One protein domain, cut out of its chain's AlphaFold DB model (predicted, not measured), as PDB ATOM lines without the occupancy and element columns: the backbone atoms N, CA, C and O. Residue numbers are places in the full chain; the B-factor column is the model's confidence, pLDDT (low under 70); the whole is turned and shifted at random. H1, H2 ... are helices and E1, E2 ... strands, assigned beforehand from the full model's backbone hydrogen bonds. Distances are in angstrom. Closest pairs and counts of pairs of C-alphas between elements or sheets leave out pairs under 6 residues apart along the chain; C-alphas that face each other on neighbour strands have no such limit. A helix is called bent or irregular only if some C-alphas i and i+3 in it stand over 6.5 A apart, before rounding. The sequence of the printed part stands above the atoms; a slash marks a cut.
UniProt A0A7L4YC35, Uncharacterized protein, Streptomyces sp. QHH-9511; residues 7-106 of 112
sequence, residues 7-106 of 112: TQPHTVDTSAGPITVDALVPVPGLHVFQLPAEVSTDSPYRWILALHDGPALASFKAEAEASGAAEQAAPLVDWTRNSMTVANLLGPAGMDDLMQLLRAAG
ATOM      1  N   THR A   7      -0.474 -19.358  16.322       79.38
ATOM      2  CA  THR A   7      -1.715 -20.130  16.397       79.38
ATOM      3  C   THR A   7      -1.378 -21.615  16.513       79.38
ATOM      4  O   THR A   7      -0.578 -22.128  15.727       79.38
ATOM      5  N   GLN A   8      -1.956 -22.308  17.490       82.69
ATOM      6  CA  GLN A   8      -1.753 -23.738  17.723       82.69
ATOM      7  C   GLN A   8      -3.089 -24.432  18.016       82.69
ATOM      8  O   GLN A   8      -3.929 -23.849  18.701       82.69
ATOM      9  N   PRO A   9      -3.294 -25.673  17.540       83.50
ATOM     10  CA  PRO A   9      -4.495 -26.425  17.874       83.50
ATOM     11  C   PRO A   9      -4.517 -26.728  19.378       83.50
ATOM     12  O   PRO A   9      -3.545 -27.241  19.933       83.50
ATOM     13  N   HIS A  10      -5.638 -26.432  20.029       83.50
ATOM     14  CA  HIS A  10      -5.878 -26.702  21.440       83.50
ATOM     15  C   HIS A  10      -7.164 -27.512  21.595       83.50
ATOM     16  O   HIS A  10      -8.191 -27.185  20.998       83.50
ATOM     17  N   THR A  11      -7.100 -28.582  22.380       84.94
ATOM     18  CA  THR A  11      -8.270 -29.411  22.672       84.94
ATOM     19  C   THR A  11      -8.982 -28.858  23.893       84.94
ATOM     20  O   THR A  11      -8.362 -28.678  24.937       84.94
ATOM     21  N   VAL A  12     -10.282 -28.622  23.759       80.94
ATOM     22  CA  VAL A  12     -11.159 -28.165  24.834       80.94
ATOM     23  C   VAL A  12     -12.194 -29.244  25.092       80.94
ATOM     24  O   VAL A  12     -12.938 -29.621  24.186       80.94
ATOM     25  N   ASP A  13     -12.263 -29.722  26.328       80.75
ATOM     26  CA  ASP A  13     -13.326 -30.620  26.758       80.75
ATOM     27  C   ASP A  13     -14.610 -29.822  26.992       80.75
ATOM     28  O   ASP A  13     -14.651 -28.907  27.812       80.75
ATOM     29  N   THR A  14     -15.666 -30.162  26.257       75.94
ATOM     30  CA  THR A  14     -16.997 -29.563  26.422       75.94
ATOM     31  C   THR A  14     -18.005 -30.631  26.825       75.94
ATOM     32  O   THR A  14     -17.759 -31.829  26.671       75.94
ATOM     33  N   SER A  15     -19.195 -30.225  27.276       73.25
ATOM     34  CA  SER A  15     -20.285 -31.162  27.585       73.25
ATOM     35  C   SER A  15     -20.740 -32.005  26.384       73.25
ATOM     36  O   SER A  15     -21.349 -33.054  26.575       73.25
ATOM     37  N   ALA A  16     -20.456 -31.563  25.153       75.19
ATOM     38  CA  ALA A  16     -20.733 -32.303  23.921       75.19
ATOM     39  C   ALA A  16     -19.581 -33.244  23.503       75.19
ATOM     40  O   ALA A  16     -19.726 -34.003  22.546       75.19
ATOM     41  N   GLY A  17     -18.456 -33.213  24.222       77.62
ATOM     42  CA  GLY A  17     -17.220 -33.922  23.903       77.62
ATOM     43  C   GLY A  17     -16.043 -32.976  23.635       77.62
ATOM     44  O   GLY A  17     -16.218 -31.752  23.599       77.62
ATOM     45  N   PRO A  18     -14.829 -33.525  23.464       83.81
ATOM     46  CA  PRO A  18     -13.650 -32.739  23.133       83.81
ATOM     47  C   PRO A  18     -13.780 -32.120  21.739       83.81
ATOM     48  O   PRO A  18     -14.107 -32.808  20.770       83.81
ATOM     49  N   ILE A  19     -13.476 -30.829  21.635       85.12
ATOM     50  CA  ILE A  19     -13.368 -30.100  20.369       85.12
ATOM     51  C   ILE A  19     -11.953 -29.549  20.203       85.12
ATOM     52  O   ILE A  19     -11.291 -29.217  21.183       85.12
ATOM     53  N   THR A  20     -11.496 -29.414  18.961       87.69
ATOM     54  CA  THR A  20     -10.234 -28.732  18.650       87.69
ATOM     55  C   THR A  20     -10.532 -27.308  18.201       87.69
ATOM     56  O   THR A  20     -11.336 -27.104  17.292       87.69
ATOM     57  N   VAL A  21      -9.871 -26.334  18.819       86.50
ATOM     58  CA  VAL A  21      -9.939 -24.913  18.460       86.50
ATOM     59  C   VAL A  21      -8.548 -24.387  18.138       86.50
ATOM     60  O   VAL A  21      -7.548 -24.900  18.638       86.50
ATOM     61  N   ASP A  22      -8.479 -23.344  17.321       89.38
ATOM     62  CA  ASP A  22      -7.238 -22.609  17.105       89.38
ATOM     63  C   ASP A  22      -7.004 -21.649  18.277       89.38
ATOM     64  O   ASP A  22      -7.806 -20.747  18.532       89.38
ATOM     65  N   ALA A  23      -5.908 -21.855  19.006       91.31
ATOM     66  CA  ALA A  23      -5.497 -21.016  20.119       91.31
ATOM     67  C   ALA A  23      -4.329 -20.114  19.726       91.31
ATOM     68  O   ALA A  23      -3.294 -20.576  19.248       91.31
ATOM     69  N   LEU A  24      -4.476 -18.824  19.982       92.75
ATOM     70  CA  LEU A  24      -3.394 -17.857  19.971       92.75
ATOM     71  C   LEU A  24      -2.554 -18.025  21.231       92.75
ATOM     72  O   LEU A  24      -3.079 -18.160  22.334       92.75
ATOM     73  N   VAL A  25      -1.240 -17.959  21.074       91.00
ATOM     74  CA  VAL A  25      -0.301 -17.953  22.195       91.00
ATOM     75  C   VAL A  25       0.325 -16.563  22.263       91.00
ATOM     76  O   VAL A  25       1.297 -16.322  21.554       91.00
ATOM     77  N   PRO A  26      -0.244 -15.613  23.031       88.88
ATOM     78  CA  PRO A  26       0.351 -14.287  23.230       88.88
ATOM     79  C   PRO A  26       1.534 -14.325  24.210       88.88
ATOM     80  O   PRO A  26       2.458 -13.523  24.110       88.88
ATOM     81  N   VAL A  27       1.530 -15.285  25.140       91.69
ATOM     82  CA  VAL A  27       2.565 -15.493  26.160       91.69
ATOM     83  C   VAL A  27       2.869 -16.988  26.234       91.69
ATOM     84  O   VAL A  27       1.926 -17.783  26.245       91.69
ATOM     85  N   PRO A  28       4.145 -17.414  26.307       91.31
ATOM     86  CA  PRO A  28       4.484 -18.827  26.436       91.31
ATOM     87  C   PRO A  28       3.731 -19.504  27.591       91.31
ATOM     88  O   PRO A  28       3.874 -19.115  28.746       91.31
ATOM     89  N   GLY A  29       2.939 -20.528  27.264       91.56
ATOM     90  CA  GLY A  29       2.161 -21.302  28.232       91.56
ATOM     91  C   GLY A  29       0.744 -20.787  28.519       91.56
ATOM     92  O   GLY A  29      -0.006 -21.487  29.200       91.56
ATOM     93  N   LEU A  30       0.356 -19.630  27.968       93.62
ATOM     94  CA  LEU A  30      -1.012 -19.108  27.995       93.62
ATOM     95  C   LEU A  30      -1.637 -19.161  26.604       93.62
ATOM     96  O   LEU A  30      -1.065 -18.674  25.629       93.62
ATOM     97  N   HIS A  31      -2.826 -19.742  26.527       94.31
ATOM     98  CA  HIS A  31      -3.595 -19.909  25.305       94.31
ATOM     99  C   HIS A  31      -4.834 -19.020  25.341       94.31
ATOM    100  O   HIS A  31      -5.548 -18.970  26.342       94.31
ATOM    101  N   VAL A  32      -5.099 -18.347  24.228       93.94
ATOM    102  CA  VAL A  32      -6.304 -17.561  23.985       93.94
ATOM    103  C   VAL A  32      -7.044 -18.174  22.812       93.94
ATOM    104  O   VAL A  32      -6.510 -18.230  21.711       93.94
ATOM    105  N   PHE A  33      -8.272 -18.630  23.017       91.94
ATOM    106  CA  PHE A  33      -9.075 -19.222  21.947       91.94
ATOM    107  C   PHE A  33     -10.529 -18.788  22.034       91.94
ATOM    108  O   PHE A  33     -11.020 -18.404  23.095       91.94
ATOM    109  N   GLN A  34     -11.230 -18.869  20.909       91.25
ATOM    110  CA  GLN A  34     -12.660 -18.615  20.858       91.25
ATOM    111  C   GLN A  34     -13.435 -19.931  20.950       91.25
ATOM    112  O   GLN A  34     -13.214 -20.847  20.160       91.25
ATOM    113  N   LEU A  35     -14.385 -20.019  21.882       87.25
ATOM    114  CA  LEU A  35     -15.348 -21.115  21.904       87.25
ATOM    115  C   LEU A  35     -16.353 -20.974  20.751       87.25
ATOM    116  O   LEU A  35     -16.898 -19.881  20.540       87.25
ATOM    117  N   PRO A  36     -16.666 -22.072  20.038       82.56
ATOM    118  CA  PRO A  36     -17.727 -22.083  19.045       82.56
ATOM    119  C   PRO A  36     -19.070 -21.665  19.643       82.56
ATOM    120  O   PRO A  36     -19.378 -21.939  20.805       82.56
ATOM    121  N   ALA A  37     -19.916 -21.050  18.815       79.62
ATOM    122  CA  ALA A  37     -21.249 -20.613  19.226       79.62
ATOM    123  C   ALA A  37     -22.120 -21.740  19.789       79.62
ATOM    124  O   ALA A  37     -22.973 -21.498  20.635       79.62
ATOM    125  N   GLU A  38     -21.889 -22.962  19.329       76.38
ATOM    126  CA  GLU A  38     -22.625 -24.159  19.727       76.38
ATOM    127  C   GLU A  38     -22.308 -24.593  21.165       76.38
ATOM    128  O   GLU A  38     -23.154 -25.194  21.816       76.38
ATOM    129  N   VAL A  39     -21.125 -24.242  21.682       75.31
ATOM    130  CA  VAL A  39     -20.698 -24.578  23.051       75.31
ATOM    131  C   VAL A  39     -21.294 -23.608  24.070       75.31
ATOM    132  O   VAL A  39     -21.628 -23.998  25.184       75.31
ATOM    133  N   SER A  40     -21.452 -22.334  23.696       70.44
ATOM    134  CA  SER A  40     -21.988 -21.298  24.585       70.44
ATOM    135  C   SER A  40     -22.929 -20.362  23.827       70.44
ATOM    136  O   SER A  40     -22.584 -19.231  23.468       70.44
ATOM    137  N   THR A  41     -24.134 -20.864  23.547       70.19
ATOM    138  CA  THR A  41     -25.093 -20.260  22.605       70.19
ATOM    139  C   THR A  41     -25.516 -18.846  22.992       70.19
ATOM    140  O   THR A  41     -25.598 -17.989  22.114       70.19
ATOM    141  N   ASP A  42     -25.630 -18.558  24.289       73.12
ATOM    142  CA  ASP A  42     -26.104 -17.265  24.803       73.12
ATOM    143  C   ASP A  42     -25.023 -16.417  25.497       73.12
ATOM    144  O   ASP A  42     -25.287 -15.286  25.908       73.12
ATOM    145  N   SER A  43     -23.788 -16.919  25.632       79.31
ATOM    146  CA  SER A  43     -22.725 -16.161  26.302       79.31
ATOM    147  C   SER A  43     -22.017 -15.211  25.330       79.31
ATOM    148  O   SER A  43     -21.485 -15.670  24.312       79.31
ATOM    149  N   PRO A  44     -21.914 -13.905  25.649       83.81
ATOM    150  CA  PRO A  44     -21.025 -12.995  24.932       83.81
ATOM    151  C   PRO A  44     -19.545 -13.214  25.299       83.81
ATOM    152  O   PRO A  44     -18.674 -12.676  24.624       83.81
ATOM    153  N   TYR A  45     -19.247 -13.988  26.349       86.94
ATOM    154  CA  TYR A  45     -17.890 -14.275  26.816       86.94
ATOM    155  C   TYR A  45     -17.371 -15.563  26.179       86.94
ATOM    156  O   TYR A  45     -17.485 -16.642  26.758       86.94
ATOM    157  N   ARG A  46     -16.867 -15.454  24.949       89.00
ATOM    158  CA  ARG A  46     -16.427 -16.610  24.146       89.00
ATOM    159  C   ARG A  46     -14.922 -16.717  24.003       89.00
ATOM    160  O   ARG A  46     -14.447 -17.756  23.568       89.00
ATOM    161  N   TRP A  47     -14.188 -15.668  24.351       92.81
ATOM    162  CA  TRP A  47     -12.734 -15.671  24.313       92.81
ATOM    163  C   TRP A  47     -12.205 -16.184  25.637       92.81
ATOM    164  O   TRP A  47     -12.393 -15.546  26.666       92.81
ATOM    165  N   ILE A  48     -11.591 -17.354  25.626       93.12
ATOM    166  CA  ILE A  48     -11.086 -18.016  26.820       93.12
ATOM    167  C   ILE A  48      -9.591 -17.784  26.903       93.12
ATOM    168  O   ILE A  48      -8.874 -18.042  25.941       93.12
ATOM    169  N   LEU A  49      -9.138 -17.324  28.064       94.50
ATOM    170  CA  LEU A  49      -7.744 -17.400  28.468       94.50
ATOM    171  C   LEU A  49      -7.573 -18.659  29.314       94.50
ATOM    172  O   LEU A  49      -8.233 -18.799  30.344       94.50
ATOM    173  N   ALA A  50      -6.683 -19.552  28.903       93.25
ATOM    174  CA  ALA A  50      -6.395 -20.803  29.591       93.25
ATOM    175  C   ALA A  50      -4.890 -21.055  29.691       93.25
ATOM    176  O   ALA A  50      -4.095 -20.497  28.932       93.25
ATOM    177  N   LEU A  51      -4.496 -21.934  30.611       92.12
ATOM    178  CA  LEU A  51      -3.163 -22.527  30.563       92.12
ATOM    179  C   LEU A  51      -3.084 -23.518  29.405       92.12
ATOM    180  O   LEU A  51      -4.050 -24.214  29.091       92.12
ATOM    181  N   HIS A  52      -1.888 -23.658  28.841       90.38
ATOM    182  CA  HIS A  52      -1.595 -24.668  27.825       90.38
ATOM    183  C   HIS A  52      -1.930 -26.104  28.273       90.38
ATOM    184  O   HIS A  52      -2.260 -26.941  27.438       90.38
ATOM    185  N   ASP A  53      -1.868 -26.363  29.581       85.25
ATOM    186  CA  ASP A  53      -2.141 -27.649  30.237       85.25
ATOM    187  C   ASP A  53      -3.618 -27.816  30.663       85.25
ATOM    188  O   ASP A  53      -3.953 -28.680  31.469       85.25
ATOM    189  N   GLY A  54      -4.522 -26.967  30.158       77.06
ATOM    190  CA  GLY A  54      -5.967 -27.218  30.188       77.06
ATOM    191  C   GLY A  54      -6.844 -26.240  30.977       77.06
ATOM    192  O   GLY A  54      -7.889 -25.859  30.450       77.06
ATOM    193  N   PRO A  55      -6.521 -25.802  32.211       84.88
ATOM    194  CA  PRO A  55      -7.491 -25.035  32.985       84.88
ATOM    195  C   PRO A  55      -7.710 -23.636  32.412       84.88
ATOM    196  O   PRO A  55      -6.768 -22.856  32.237       84.88
ATOM    197  N   ALA A  56      -8.982 -23.308  32.184       90.75
ATOM    198  CA  ALA A  56      -9.415 -21.958  31.874       90.75
ATOM    199  C   ALA A  56      -9.223 -21.047  33.095       90.75
ATOM    200  O   ALA A  56      -9.608 -21.387  34.213       90.75
ATOM    201  N   LEU A  57      -8.642 -19.873  32.864       91.81
ATOM    202  CA  LEU A  57      -8.442 -18.835  33.871       91.81
ATOM    203  C   LEU A  57      -9.600 -17.837  33.878       91.81
ATOM    204  O   LEU A  57     -10.111 -17.484  34.937       91.81
ATOM    205  N   ALA A  58     -10.009 -17.372  32.696       93.38
ATOM    206  CA  ALA A  58     -11.071 -16.385  32.544       93.38
ATOM    207  C   ALA A  58     -11.685 -16.414  31.141       93.38
ATOM    208  O   ALA A  58     -11.085 -16.909  30.186       93.38
ATOM    209  N   SER A  59     -12.882 -15.840  31.029       93.56
ATOM    210  CA  SER A  59     -13.586 -15.627  29.764       93.56
ATOM    211  C   SER A  59     -13.815 -14.134  29.487       93.56
ATOM    212  O   SER A  59     -14.082 -13.359  30.405       93.56
ATOM    213  N   PHE A  60     -13.709 -13.731  28.222       94.12
ATOM    214  CA  PHE A  60     -13.692 -12.347  27.735       94.12
ATOM    215  C   PHE A  60     -14.629 -12.170  26.535       94.12
ATOM    216  O   PHE A  60     -14.982 -13.139  25.849       94.12
ATOM    217  N   LYS A  61     -15.035 -10.924  26.265       92.25
ATOM    218  CA  LYS A  61     -15.915 -10.596  25.131       92.25
ATOM    219  C   LYS A  61     -15.138 -10.419  23.832       92.25
ATOM    220  O   LYS A  61     -15.689 -10.685  22.765       92.25
ATOM    221  N   ALA A  62     -13.876 -10.005  23.917       92.25
ATOM    222  CA  ALA A  62     -13.005  -9.812  22.768       92.25
ATOM    223  C   ALA A  62     -11.647 -10.514  22.924       92.25
ATOM    224  O   ALA A  62     -11.093 -10.599  24.019       92.25
ATOM    225  N   GLU A  63     -11.076 -10.942  21.795       93.38
ATOM    226  CA  GLU A  63      -9.728 -11.528  21.711       93.38
ATOM    227  C   GLU A  63      -8.672 -10.607  22.321       93.38
ATOM    228  O   GLU A  63      -7.841 -11.043  23.109       93.38
ATOM    229  N   ALA A  64      -8.732  -9.315  21.989       92.62
ATOM    230  CA  ALA A  64      -7.769  -8.325  22.457       92.62
ATOM    231  C   ALA A  64      -7.779  -8.170  23.987       92.62
ATOM    232  O   ALA A  64      -6.729  -7.935  24.579       92.62
ATOM    233  N   GLU A  65      -8.939  -8.333  24.634       94.25
ATOM    234  CA  GLU A  65      -9.047  -8.308  26.098       94.25
ATOM    235  C   GLU A  65      -8.370  -9.541  26.707       94.25
ATOM    236  O   GLU A  65      -7.571  -9.409  27.630       94.25
ATOM    237  N   ALA A  66      -8.624 -10.730  26.147       94.31
ATOM    238  CA  ALA A  66      -8.007 -11.977  26.600       94.31
ATOM    239  C   ALA A  66      -6.483 -11.979  26.396       94.31
ATOM    240  O   ALA A  66      -5.733 -12.332  27.306       94.31
ATOM    241  N   SER A  67      -6.016 -11.532  25.228       94.56
ATOM    242  CA  SER A  67      -4.588 -11.411  24.914       94.56
ATOM    243  C   SER A  67      -3.904 -10.364  25.791       94.56
ATOM    244  O   SER A  67      -2.862 -10.644  26.379       94.56
ATOM    245  N   GLY A  68      -4.520  -9.193  25.973       94.50
ATOM    246  CA  GLY A  68      -4.000  -8.161  26.870       94.50
ATOM    247  C   GLY A  68      -3.975  -8.602  28.337       94.50
ATOM    248  O   GLY A  68      -3.070  -8.223  29.079       94.50
ATOM    249  N   ALA A  69      -4.935  -9.421  28.773       94.88
ATOM    250  CA  ALA A  69      -4.925 -10.025  30.103       94.88
ATOM    251  C   ALA A  69      -3.794 -11.054  30.254       94.88
ATOM    252  O   ALA A  69      -3.124 -11.071  31.285       94.88
ATOM    253  N   ALA A  70      -3.536 -11.866  29.224       94.88
ATOM    254  CA  ALA A  70      -2.420 -12.809  29.213       94.88
ATOM    255  C   ALA A  70      -1.070 -12.088  29.348       94.88
ATOM    256  O   ALA A  70      -0.245 -12.470  30.174       94.88
ATOM    257  N   GLU A  71      -0.867 -11.007  28.591       94.44
ATOM    258  CA  GLU A  71       0.338 -10.173  28.666       94.44
ATOM    259  C   GLU A  71       0.520  -9.536  30.052       94.44
ATOM    260  O   GLU A  71       1.630  -9.513  30.584       94.44
ATOM    261  N   GLN A  72      -0.567  -9.072  30.676       94.81
ATOM    262  CA  GLN A  72      -0.538  -8.526  32.037       94.81
ATOM    263  C   GLN A  72      -0.278  -9.594  33.108       94.81
ATOM    264  O   GLN A  72       0.332  -9.288  34.131       94.81
ATOM    265  N   ALA A  73      -0.717 -10.834  32.882       93.31
ATOM    266  CA  ALA A  73      -0.477 -11.964  33.775       93.31
ATOM    267  C   ALA A  73       0.931 -12.569  33.604       93.31
ATOM    268  O   ALA A  73       1.442 -13.206  34.526       93.31
ATOM    269  N   ALA A  74       1.586 -12.346  32.459       93.12
ATOM    270  CA  ALA A  74       2.923 -12.854  32.143       93.12
ATOM    271  C   ALA A  74       3.985 -12.684  33.253       93.12
ATOM    272  O   ALA A  74       4.709 -13.645  33.506       93.12
ATOM    273  N   PRO A  75       4.112 -11.530  33.942       94.19
ATOM    274  CA  PRO A  75       5.135 -11.345  34.971       94.19
ATOM    275  C   PRO A  75       4.839 -12.051  36.302       94.19
ATOM    276  O   PRO A  75       5.714 -12.060  37.165       94.19
ATOM    277  N   LEU A  76       3.640 -12.608  36.508       92.50
ATOM    278  CA  LEU A  76       3.261 -13.198  37.797       92.50
ATOM    279  C   LEU A  76       3.999 -14.512  38.076       92.50
ATOM    280  O   LEU A  76       4.375 -14.784  39.214       92.50
ATOM    281  N   VAL A  77       4.187 -15.340  37.047       94.06
ATOM    282  CA  VAL A  77       4.753 -16.687  37.164       94.06
ATOM    283  C   VAL A  77       5.180 -17.215  35.792       94.06
ATOM    284  O   VAL A  77       4.753 -16.721  34.753       94.06
ATOM    285  N   ASP A  78       6.023 -18.246  35.779       93.38
ATOM    286  CA  ASP A  78       6.323 -19.020  34.575       93.38
ATOM    287  C   ASP A  78       5.116 -19.897  34.176       93.38
ATOM    288  O   ASP A  78       4.915 -20.990  34.709       93.38
ATOM    289  N   TRP A  79       4.319 -19.413  33.220       93.44
ATOM    290  CA  TRP A  79       3.124 -20.091  32.701       93.44
ATOM    291  C   TRP A  79       3.420 -21.312  31.822       93.44
ATOM    292  O   TRP A  79       2.502 -22.052  31.471       93.44
ATOM    293  N   THR A  80       4.690 -21.567  31.484       93.38
ATOM    294  CA  THR A  80       5.091 -22.800  30.784       93.38
ATOM    295  C   THR A  80       5.076 -24.026  31.703       93.38
ATOM    296  O   THR A  80       5.241 -25.155  31.243       93.38
ATOM    297  N   ARG A  81       4.861 -23.828  33.010       93.00
ATOM    298  CA  ARG A  81       4.689 -24.903  33.992       93.00
ATOM    299  C   ARG A  81       3.256 -25.429  33.998       93.00
ATOM    300  O   ARG A  81       2.314 -24.710  33.678       93.00
ATOM    301  N   ASN A  82       3.096 -26.677  34.438       91.75
ATOM    302  CA  ASN A  82       1.773 -27.266  34.645       91.75
ATOM    303  C   ASN A  82       0.943 -26.462  35.659       91.75
ATOM    304  O   ASN A  82       1.475 -25.768  36.534       91.75
ATOM    305  N   SER A  83      -0.372 -26.618  35.562       89.94
ATOM    306  CA  SER A  83      -1.353 -25.871  36.356       89.94
ATOM    307  C   SER A  83      -1.156 -25.976  37.869       89.94
ATOM    308  O   SER A  83      -1.234 -24.971  38.578       89.94
ATOM    309  N   MET A  84      -0.824 -27.165  38.373       91.62
ATOM    310  CA  MET A  84      -0.563 -27.386  39.797       91.62
ATOM    311  C   MET A  84       0.667 -26.605  40.278       91.62
ATOM    312  O   MET A  84       0.666 -26.029  41.363       91.62
ATOM    313  N   THR A  85       1.724 -26.564  39.467       93.00
ATOM    314  CA  THR A  85       2.959 -25.830  39.776       93.00
ATOM    315  C   THR A  85       2.717 -24.328  39.753       93.00
ATOM    316  O   THR A  85       3.155 -23.636  40.669       93.00
ATOM    317  N   VAL A  86       1.977 -23.832  38.758       92.56
ATOM    318  CA  VAL A  86       1.548 -22.428  38.681       92.56
ATOM    319  C   VAL A  86       0.757 -22.032  39.930       92.56
ATOM    320  O   VAL A  86       1.105 -21.049  40.583       92.56
ATOM    321  N   ALA A  87      -0.241 -22.829  40.319       90.31
ATOM    322  CA  ALA A  87      -1.050 -22.569  41.509       90.31
ATOM    323  C   ALA A  87      -0.207 -22.545  42.797       90.31
ATOM    324  O   ALA A  87      -0.391 -21.673  43.644       90.31
ATOM    325  N   ASN A  88       0.761 -23.458  42.929       92.88
ATOM    326  CA  ASN A  88       1.674 -23.489  44.074       92.88
ATOM    327  C   ASN A  88       2.618 -22.278  44.122       92.88
ATOM    328  O   ASN A  88       2.922 -21.794  45.209       92.88
ATOM    329  N   LEU A  89       3.094 -21.804  42.966       93.25
ATOM    330  CA  LEU A  89       3.981 -20.641  42.875       93.25
ATOM    331  C   LEU A  89       3.248 -19.332  43.181       93.25
ATOM    332  O   LEU A  89       3.809 -18.475  43.858       93.25
ATOM    333  N   LEU A  90       2.005 -19.192  42.714       92.50
ATOM    334  CA  LEU A  90       1.158 -18.037  43.026       92.50
ATOM    335  C   LEU A  90       0.728 -18.037  44.500       92.50
ATOM    336  O   LEU A  90       0.713 -16.992  45.154       92.50
ATOM    337  N   GLY A  91       0.375 -19.210  45.032       93.00
ATOM    338  CA  GLY A  91      -0.231 -19.334  46.353       93.00
ATOM    339  C   GLY A  91      -1.583 -18.604  46.461       93.00
ATOM    340  O   GLY A  91      -2.089 -18.068  45.476       93.00
ATOM    341  N   PRO A  92      -2.197 -18.558  47.657       90.19
ATOM    342  CA  PRO A  92      -3.523 -17.958  47.833       90.19
ATOM    343  C   PRO A  92      -3.577 -16.468  47.469       90.19
ATOM    344  O   PRO A  92      -4.450 -16.056  46.716       90.19
ATOM    345  N   ALA A  93      -2.608 -15.675  47.939       90.94
ATOM    346  CA  ALA A  93      -2.567 -14.238  47.664       90.94
ATOM    347  C   ALA A  93      -2.312 -13.937  46.177       90.94
ATOM    348  O   ALA A  93      -2.993 -13.098  45.600       90.94
ATOM    349  N   GLY A  94      -1.394 -14.666  45.526       91.44
ATOM    350  CA  GLY A  94      -1.143 -14.490  44.094       91.44
ATOM    351  C   GLY A  94      -2.319 -14.938  43.224       91.44
ATOM    352  O   GLY A  94      -2.539 -14.371  42.157       91.44
ATOM    353  N   MET A  95      -3.108 -15.919  43.678       90.69
ATOM    354  CA  MET A  95      -4.363 -16.285  43.017       90.69
ATOM    355  C   MET A  95      -5.422 -15.186  43.146       90.69
ATOM    356  O   MET A  95      -6.114 -14.911  42.165       90.69
ATOM    357  N   ASP A  96      -5.531 -14.527  44.301       91.31
ATOM    358  CA  ASP A  96      -6.424 -13.374  44.471       91.31
ATOM    359  C   ASP A  96      -5.998 -12.201  43.572       91.31
ATOM    360  O   ASP A  96      -6.837 -11.630  42.867       91.31
ATOM    361  N   ASP A  97      -4.696 -11.904  43.516       92.12
ATOM    362  CA  ASP A  97      -4.127 -10.874  42.639       92.12
ATOM    363  C   ASP A  97      -4.384 -11.188  41.157       92.12
ATOM    364  O   ASP A  97      -4.811 -10.314  40.397       92.12
ATOM    365  N   LEU A  98      -4.196 -12.448  40.743       92.81
ATOM    366  CA  LEU A  98      -4.518 -12.914  39.393       92.81
ATOM    367  C   LEU A  98      -6.005 -12.706  39.087       92.81
ATOM    368  O   LEU A  98      -6.350 -12.135  38.056       92.81
ATOM    369  N   MET A  99      -6.900 -13.128  39.980       91.69
ATOM    370  CA  MET A  99      -8.343 -12.981  39.780       91.69
ATOM    371  C   MET A  99      -8.767 -11.513  39.704       91.69
ATOM    372  O   MET A  99      -9.635 -11.158  38.902       91.69
ATOM    373  N   GLN A 100      -8.154 -10.644  40.508       92.81
ATOM    374  CA  GLN A 100      -8.388  -9.207  40.451       92.81
ATOM    375  C   GLN A 100      -7.897  -8.606  39.129       92.81
ATOM    376  O   GLN A 100      -8.629  -7.828  38.513       92.81
ATOM    377  N   LEU A 101      -6.706  -8.994  38.667       94.62
ATOM    378  CA  LEU A 101      -6.140  -8.564  37.387       94.62
ATOM    379  C   LEU A 101      -7.036  -8.982  36.218       94.62
ATOM    380  O   LEU A 101      -7.400  -8.146  35.390       94.62
ATOM    381  N   LEU A 102      -7.459 -10.248  36.180       94.06
ATOM    382  CA  LEU A 102      -8.326 -10.768  35.122       94.06
ATOM    383  C   LEU A 102      -9.672 -10.034  35.095       94.06
ATOM    384  O   LEU A 102     -10.136  -9.653  34.022       94.06
ATOM    385  N   ARG A 103     -10.268  -9.756  36.261       92.75
ATOM    386  CA  ARG A 103     -11.504  -8.960  36.357       92.75
ATOM    387  C   ARG A 103     -11.314  -7.520  35.894       92.75
ATOM    388  O   ARG A 103     -12.178  -6.998  35.191       92.75
ATOM    389  N   ALA A 104     -10.203  -6.879  36.259       92.75
ATOM    390  CA  ALA A 104      -9.885  -5.521  35.818       92.75
ATOM    391  C   ALA A 104      -9.701  -5.436  34.292       92.75
ATOM    392  O   ALA A 104     -10.062  -4.429  33.689       92.75
ATOM    393  N   ALA A 105      -9.225  -6.517  33.666       91.88
ATOM    394  CA  ALA A 105      -9.123  -6.664  32.216       91.88
ATOM    395  C   ALA A 105     -10.453  -7.042  31.520       91.88
ATOM    396  O   ALA A 105     -10.464  -7.297  30.319       91.88
ATOM    397  N   GLY A 106     -11.578  -7.089  32.248       91.56
ATOM    398  CA  GLY A 106     -12.901  -7.433  31.704       91.56
ATOM    399  C   GLY A 106     -13.251  -8.924  31.759       91.56
ATOM    400  O   GLY A 106     -14.338  -9.318  31.324       91.56
TER     401      GLY A 106
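What this domain is: This is residues 7 to 106 of the 112 residues of an uncharacterized protein of Streptomyces sp. QHH-9511 (UniProt A0A7L4YC35). A five-stranded antiparallel sheet, curled like part of a barrel, has helix H1 packed on one of its faces, while the sharply kinked helix H2 packs beside H1 and the E5 edge of the sheet. E1 and the bent strand E2 make a long hairpin at the other edge, and the long link of residues 35 to 46 and H2 lie at the two ends of the longest axis. The 100 printed residues hold five strands and then two helices, in the order E1 E2 E3 E4 E5 H1 H2, and the strands stand in that order in the sheet too. The class is mixed, helices and strands; the whole is compact, with a radius of gyration of the C-alphas of 13.0 A and spans of 35 by 25 by 23 A.

Where its parts are: Find C-alpha 7 at (-1.715, -20.130, 16.397); from there E1 runs through residues 7 to 14, 20.6 A. E2, residues 17 to 27, runs 27.1 A and bends by 59 degrees at residue 22. E3 is residues 30 to 34, E4 residues 47 to 51 and E5 residues 56 to 60. H1, residues 63 to 76, starts at C-alpha 63 at (-9.728, -11.528, 21.711) and spans 20.7 A; it is irregular, but only just, with C-alphas 72 and 75 7.0 A apart. H2, residues 83 to 104, spans 22.1 A and ends at C-alpha 104 at (-9.885, -5.521, 35.818); it is irregular, with C-alphas 89 and 92 9.4 A apart, and has a kink of 103 degrees near residue 92.

How they stand to each other: Begin with the sheet, strongly twisted and a meander, each strand the antiparallel neighbour of the one before. Look for N 10 and O 21 at 2.8 A between E1 and E2, N 24 and O 32 at 2.7 A between E2 and E3, N 31 and O 50 at 2.8 A between E3 and E4, and N 60 and O 47 at 2.7 A between E4 and E5. H1 is on the sheet; its closest C-alphas to E4 are those of Ala 66 and Leu 49, 5.7 A apart. H2 is on the sheet at a height over the sheet of 7.2 A, over none of its strands, but only just, with 2 of its C-alphas falling on E5. The two helices and the sheet make two layers, helices on one face of a sheet. H1 and H2 touch, closest at the C-alphas of Ala 69 and Leu 102, 6.1 A, at a steep tilt of 52 degrees, opposite ways. Of the O i to N i+4 pairs, 8 of 10 in H1 and 16 of 18 in H2 are within hydrogen-bond range.

The domain as a whole: The two C-alphas farthest apart are those of Glu 38 and Ala 93, 35.8 A. The printed part has no cut. The link from E3 to E4 is long, with 12 residues. Mean pLDDT of the printed part is 89.0, and no printed residue is under 70.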